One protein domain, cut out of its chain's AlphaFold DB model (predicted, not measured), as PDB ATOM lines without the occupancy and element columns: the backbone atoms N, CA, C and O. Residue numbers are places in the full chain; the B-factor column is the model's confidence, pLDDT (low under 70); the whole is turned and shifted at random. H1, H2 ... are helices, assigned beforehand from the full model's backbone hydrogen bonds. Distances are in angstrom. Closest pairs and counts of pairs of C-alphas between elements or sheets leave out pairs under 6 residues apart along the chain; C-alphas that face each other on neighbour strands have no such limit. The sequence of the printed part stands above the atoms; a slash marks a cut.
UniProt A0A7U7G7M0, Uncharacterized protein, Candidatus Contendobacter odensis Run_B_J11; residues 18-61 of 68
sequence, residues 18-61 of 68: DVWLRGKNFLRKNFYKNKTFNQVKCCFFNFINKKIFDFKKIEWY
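Overview. This is residues 18 to 61 of the 68 residues of an uncharacterized protein of Candidatus Contendobacter odensis Run_B_J11 (UniProt A0A7U7G7M0). Two helices of like length, H1 and H2, cross each other at a steep tilt and touch, while a short third helix, H3, is set off at the far end of an extended stretch of chain and touches neither. H1 and H2 with the link between them make the body, and residues 49 to 55 with H3 make a tail that runs on past the first end of H1 and gives the domain much of its length. The printed part has 44 residues with three named helices, in the order H1, H2, H3, and no named strand; the class is all helix. The whole is loose, with a radius of gyration of the C-alphas of 12.3 A, and its C-alphas span 39 by 17 by 12 A along their three main axes, the outline of a rod.

Along the chain. H1 and H2, with 12 residues each, are the longest helices. H1 is residues 18 to 29, Asp 18 to Lys 29, and measures 16.6 A from first to last C-alpha. It begins with C-alpha 18 at (-30.108, 13.597, 29.573). H2 is residues 37 to 48, Phe 37 to Ile 48, and measures 16.7 A, with C-alpha 37 at (-32.748, 4.766, 9.919). H3 is residues 56 to 61, Lys 56 to Tyr 61, 10.3 A long, and ends with C-alpha 61 at (-24.045, 9.550, 42.637).

Arrangement. H1 and H2 touch, with 9 pairs of C-alphas within 8 A. Their closest C-alphas are those of Gly 23 and Phe 44, 6.1 A apart, and their centres are 10.8 A apart. Their lines stand at a steep tilt of 54 degrees, and they run opposite ways. H3 is apart from H1 and also apart from H2, which it follows in the chain. In H1 and H2 every pair of O i and N i+4 is within hydrogen-bond range. In H3 0 of 2 such pairs are within range, but 3 of 3 pairs of O i and N i+3 are.

Size, cuts and confidence. The two C-alphas farthest apart are those of Lys 35, in the link from H1 to H2, and Trp 60, in H3, at 39.1 A. The first and last printed C-alphas, of Asp 18 and Tyr 61, are 15.0 A apart. The printed part has no cut. The link from H1 to H2 and the link from H2 to H3 are both short, with 7 residues each, and no link is long. The mean pLDDT of the printed part of this model is 93.7, and no printed residue is under 70. The mean is 96 in H1, 97 in H2 and 87 in H3.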
ATOM      1  N   ASP A  18     -30.615  12.295  30.012       93.06
ATOM      2  CA  ASP A  18     -30.108  13.597  29.573       93.06
ATOM      3  C   ASP A  18     -29.197  13.482  28.339       93.06
ATOM      4  O   ASP A  18     -29.282  14.294  27.407       93.06
ATOM      5  N   VAL A  19     -28.343  12.450  28.290       93.69
ATOM      6  CA  VAL A  19     -27.501  12.141  27.116       93.69
ATOM      7  C   VAL A  19     -28.392  11.870  25.906       93.69
ATOM      8  O   VAL A  19     -28.212  12.463  24.833       93.69
ATOM      9  N   TRP A  20     -29.392  11.008  26.087       94.19
ATOM     10  CA  TRP A  20     -30.334  10.643  25.037       94.19
ATOM     11  C   TRP A  20     -31.176  11.829  24.585       94.19
ATOM     12  O   TRP A  20     -31.395  11.992  23.384       94.19
ATOM     13  N   LEU A  21     -31.632  12.682  25.502       94.75
ATOM     14  CA  LEU A  21     -32.392  13.884  25.176       94.75
ATOM     15  C   LEU A  21     -31.570  14.845  24.313       94.75
ATOM     16  O   LEU A  21     -32.063  15.305  23.279       94.75
ATOM     17  N   ARG A  22     -30.303  15.097  24.669       94.69
ATOM     18  CA  ARG A  22     -29.397  15.931  23.858       94.69
ATOM     19  C   ARG A  22     -29.196  15.345  22.458       94.69
ATOM     20  O   ARG A  22     -29.337  16.076  21.475       94.69
ATOM     21  N   GLY A  23     -28.939  14.041  22.353       96.00
ATOM     22  CA  GLY A  23     -28.776  13.371  21.059       96.00
ATOM     23  C   GLY A  23     -30.052  13.388  20.208       96.00
ATOM     24  O   GLY A  23     -30.005  13.746  19.030       96.00
ATOM     25  N   LYS A  24     -31.220  13.114  20.805       96.19
ATOM     26  CA  LYS A  24     -32.528  13.208  20.131       96.19
ATOM     27  C   LYS A  24     -32.811  14.631  19.643       96.19
ATOM     28  O   LYS A  24     -33.254  14.814  18.513       96.19
ATOM     29  N   ASN A  25     -32.527  15.646  20.455       97.62
ATOM     30  CA  ASN A  25     -32.707  17.045  20.063       97.62
ATOM     31  C   ASN A  25     -31.771  17.448  18.916       97.62
ATOM     32  O   ASN A  25     -32.197  18.159  18.004       97.62
ATOM     33  N   PHE A  26     -30.528  16.961  18.911       96.75
ATOM     34  CA  PHE A  26     -29.613  17.147  17.786       96.75
ATOM     35  C   PHE A  26     -30.151  16.505  16.500       96.75
ATOM     36  O   PHE A  26     -30.191  17.172  15.463       96.75
ATOM     37  N   LEU A  27     -30.621  15.256  16.565       97.81
ATOM     38  CA  LEU A  27     -31.221  14.572  15.417       97.81
ATOM     39  C   LEU A  27     -32.438  15.325  14.873       97.81
ATOM     40  O   LEU A  27     -32.531  15.518  13.665       97.81
ATOM     41  N   ARG A  28     -33.333  15.810  15.747       97.56
ATOM     42  CA  ARG A  28     -34.513  16.600  15.348       97.56
ATOM     43  C   ARG A  28     -34.125  17.866  14.589       97.56
ATOM     44  O   ARG A  28     -34.695  18.139  13.542       97.56
ATOM     45  N   LYS A  29     -33.110  18.598  15.056       97.62
ATOM     46  CA  LYS A  29     -32.587  19.788  14.353       97.62
ATOM     47  C   LYS A  29     -31.933  19.458  13.004       97.62
ATOM     48  O   LYS A  29     -31.811  20.333  12.156       97.62
ATOM     49  N   ASN A  30     -31.516  18.210  12.799       96.06
ATOM     50  CA  ASN A  30     -30.842  17.733  11.591       96.06
ATOM     51  C   ASN A  30     -31.682  16.694  10.827       96.06
ATOM     52  O   ASN A  30     -31.124  15.915  10.051       96.06
ATOM     53  N   PHE A  31     -33.004  16.653  11.034       95.88
ATOM     54  CA  PHE A  31     -33.854  15.589  10.487       95.88
ATOM     55  C   PHE A  31     -33.749  15.503   8.957       95.88
ATOM     56  O   PHE A  31     -33.683  14.417   8.390       95.88
ATOM     57  N   TYR A  32     -33.622  16.651   8.284       96.62
ATOM     58  CA  TYR A  32     -33.511  16.742   6.832       96.62
ATOM     59  C   TYR A  32     -32.274  16.031   6.259       96.62
ATOM     60  O   TYR A  32     -32.314  15.634   5.095       96.62
ATOM     61  N   LYS A  33     -31.212  15.825   7.057       94.75
ATOM     62  CA  LYS A  33     -29.971  15.132   6.657       94.75
ATOM     63  C   LYS A  33     -30.078  13.606   6.717       94.75
ATOM     64  O   LYS A  33     -29.245  12.921   6.136       94.75
ATOM     65  N   ASN A  34     -31.076  13.073   7.422       97.00
ATOM     66  CA  ASN A  34     -31.207  11.645   7.696       97.00
ATOM     67  C   ASN A  34     -32.460  11.096   6.999       97.00
ATOM     68  O   ASN A  34     -33.576  11.293   7.470       97.00
ATOM     69  N   LYS A  35     -32.280  10.424   5.862       97.00
ATOM     70  CA  LYS A  35     -33.356   9.832   5.047       97.00
ATOM     71  C   LYS A  35     -33.596   8.356   5.346       97.00
ATOM     72  O   LYS A  35     -34.636   7.822   4.983       97.00
ATOM     73  N   THR A  36     -32.653   7.698   6.016       97.94
ATOM     74  CA  THR A  36     -32.773   6.299   6.435       97.94
ATOM     75  C   THR A  36     -32.502   6.149   7.924       97.94
ATOM     76  O   THR A  36     -31.770   6.934   8.530       97.94
ATOM     77  N   PHE A  37     -33.036   5.086   8.523       97.50
ATOM     78  CA  PHE A  37     -32.748   4.766   9.919       97.50
ATOM     79  C   PHE A  37     -31.250   4.531  10.165       97.50
ATOM     80  O   PHE A  37     -30.721   4.910  11.209       97.50
ATOM     81  N   ASN A  38     -30.531   3.967   9.187       98.25
ATOM     82  CA  ASN A  38     -29.086   3.795   9.303       98.25
ATOM     83  C   ASN A  38     -28.356   5.141   9.424       98.25
ATOM     84  O   ASN A  38     -27.492   5.290  10.283       98.25
ATOM     85  N   GLN A  39     -28.757   6.142   8.632       98.00
ATOM     86  CA  GLN A  39     -28.213   7.498   8.743       98.00
ATOM     87  C   GLN A  39     -28.523   8.117  10.110       98.00
ATOM     88  O   GLN A  39     -27.614   8.657  10.733       98.00
ATOM     89  N   VAL A  40     -29.750   7.955  10.625       98.00
ATOM     90  CA  VAL A  40     -30.114   8.406  11.982       98.00
ATOM     91  C   VAL A  40     -29.184   7.793  13.031       98.00
ATOM     92  O   VAL A  40     -28.635   8.527  13.855       98.00
ATOM     93  N   LYS A  41     -28.955   6.472  12.981       97.31
ATOM     94  CA  LYS A  41     -28.031   5.785  13.897       97.31
ATOM     95  C   LYS A  41     -26.619   6.349  13.795       97.31
ATOM     96  O   LYS A  41     -26.065   6.759  14.811       97.31
ATOM     97  N   CYS A  42     -26.041   6.408  12.595       97.50
ATOM     98  CA  CYS A  42     -24.687   6.928  12.395       97.50
ATOM     99  C   CYS A  42     -24.562   8.380  12.879       97.50
ATOM    100  O   CYS A  42     -23.606   8.720  13.568       97.50
ATOM    101  N   CYS A  43     -25.547   9.226  12.574       97.00
ATOM    102  CA  CYS A  43     -25.586  10.620  13.004       97.00
ATOM    103  C   CYS A  43     -25.632  10.739  14.536       97.00
ATOM    104  O   CYS A  43     -24.895  11.538  15.116       97.00
ATOM    105  N   PHE A  44     -26.442   9.908  15.197       96.62
ATOM    106  CA  PHE A  44     -26.518   9.845  16.654       96.62
ATOM    107  C   PHE A  44     -25.205   9.372  17.278       96.62
ATOM    108  O   PHE A  44     -24.683  10.051  18.161       96.62
ATOM    109  N   PHE A  45     -24.645   8.255  16.799       96.38
ATOM    110  CA  PHE A  45     -23.374   7.722  17.291       96.38
ATOM    111  C   PHE A  45     -22.248   8.738  17.124       96.38
ATOM    112  O   PHE A  45     -21.527   9.002  18.078       96.38
ATOM    113  N   ASN A  46     -22.149   9.387  15.963       95.88
ATOM    114  CA  ASN A  46     -21.163  10.439  15.731       95.88
ATOM    115  C   ASN A  46     -21.351  11.635  16.673       95.88
ATOM    116  O   ASN A  46     -20.366  12.220  17.110       95.88
ATOM    117  N   PHE A  47     -22.595  11.998  17.004       94.69
ATOM    118  CA  PHE A  47     -22.875  13.093  17.933       94.69
ATOM    119  C   PHE A  47     -22.426  12.789  19.366       94.69
ATOM    120  O   PHE A  47     -21.916  13.688  20.036       94.69
ATOM    121  N   ILE A  48     -22.657  11.565  19.849       94.56
ATOM    122  CA  ILE A  48     -22.294  11.165  21.218       94.56
ATOM    123  C   ILE A  48     -20.821  10.757  21.336       94.56
ATOM    124  O   ILE A  48     -20.250  10.850  22.422       94.56
ATOM    125  N   ASN A  49     -20.198  10.311  20.243       94.94
ATOM    126  CA  ASN A  49     -18.825   9.825  20.250       94.94
ATOM    127  C   ASN A  49     -17.853  10.931  20.685       94.94
ATOM    128  O   ASN A  49     -17.906  12.054  20.185       94.94
ATOM    129  N   LYS A  50     -16.955  10.602  21.622       82.12
ATOM    130  CA  LYS A  50     -15.958  11.513  22.218       82.12
ATOM    131  C   LYS A  50     -16.531  12.790  22.854       82.12
ATOM    132  O   LYS A  50     -15.778  13.729  23.107       82.12
ATOM    133  N   LYS A  51     -17.836  12.846  23.142       90.88
ATOM    134  CA  LYS A  51     -18.414  13.954  23.904       90.88
ATOM    135  C   LYS A  51     -18.368  13.683  25.396       90.88
ATOM    136  O   LYS A  51     -18.843  12.657  25.868       90.88
ATOM    137  N   ILE A  52     -17.855  14.666  26.128       88.94
ATOM    138  CA  ILE A  52     -17.988  14.734  27.576       88.94
ATOM    139  C   ILE A  52     -19.326  15.401  27.871       88.94
ATOM    140  O   ILE A  52     -19.598  16.518  27.422       88.94
ATOM    141  N   PHE A  53     -20.182  14.688  28.591       88.19
ATOM    142  CA  PHE A  53     -21.458  15.211  29.036       88.19
ATOM    143  C   PHE A  53     -21.337  15.635  30.490       88.19
ATOM    144  O   PHE A  53     -21.351  14.800  31.387       88.19
ATOM    145  N   ASP A  54     -21.221  16.942  30.700       85.88
ATOM    146  CA  ASP A  54     -21.289  17.515  32.035       85.88
ATOM    147  C   ASP A  54     -22.760  17.692  32.448       85.88
ATOM    148  O   ASP A  54     -23.565  18.334  31.745       85.88
ATOM    149  N   PHE A  55     -23.112  17.057  33.565       85.44
ATOM    150  CA  PHE A  55     -24.405  17.160  34.222       85.44
ATOM    151  C   PHE A  55     -24.168  17.347  35.715       85.44
ATOM    152  O   PHE A  55     -23.637  16.449  36.364       85.44
ATOM    153  N   LYS A  56     -24.686  18.434  36.297       85.75
ATOM    154  CA  LYS A  56     -24.632  18.644  37.756       85.75
ATOM    155  C   LYS A  56     -25.226  17.475  38.549       85.75
ATOM    156  O   LYS A  56     -24.764  17.164  39.637       85.75
ATOM    157  N   LYS A  57     -26.215  16.770  37.984       86.56
ATOM    158  CA  LYS A  57     -26.843  15.602  38.624       86.56
ATOM    159  C   LYS A  57     -25.876  14.440  38.873       86.56
ATOM    160  O   LYS A  57     -26.193  13.580  39.683       86.56
ATOM    161  N   ILE A  58     -24.719  14.383  38.198       86.56
ATOM    162  CA  ILE A  58     -23.741  13.315  38.446       86.56
ATOM    163  C   ILE A  58     -23.255  13.339  39.901       86.56
ATOM    164  O   ILE A  58     -23.004  12.290  40.490       86.56
ATOM    165  N   GLU A  59     -23.229  14.527  40.512       88.12
ATOM    166  CA  GLU A  59     -22.855  14.741  41.911       88.12
ATOM    167  C   GLU A  59     -23.748  13.974  42.896       88.12
ATOM    168  O   GLU A  59     -23.288  13.628  43.984       88.12
ATOM    169  N   TRP A  60     -24.991  13.649  42.514       87.88
ATOM    170  CA  TRP A  60     -25.906  12.844  43.333       87.88
ATOM    171  C   TRP A  60     -25.382  11.421  43.551       87.88
ATOM    172  O   TRP A  60     -25.711  10.791  44.554       87.88
ATOM    173  N   TYR A  61     -24.542  10.926  42.635       85.38
ATOM    174  CA  TYR A  61     -24.045   9.550  42.637       85.38
ATOM    175  C   TYR A  61     -22.584   9.431  43.084       85.38
ATOM    176  O   TYR A  61     -22.176   8.366  43.540       85.38
TER     177      TYR A  61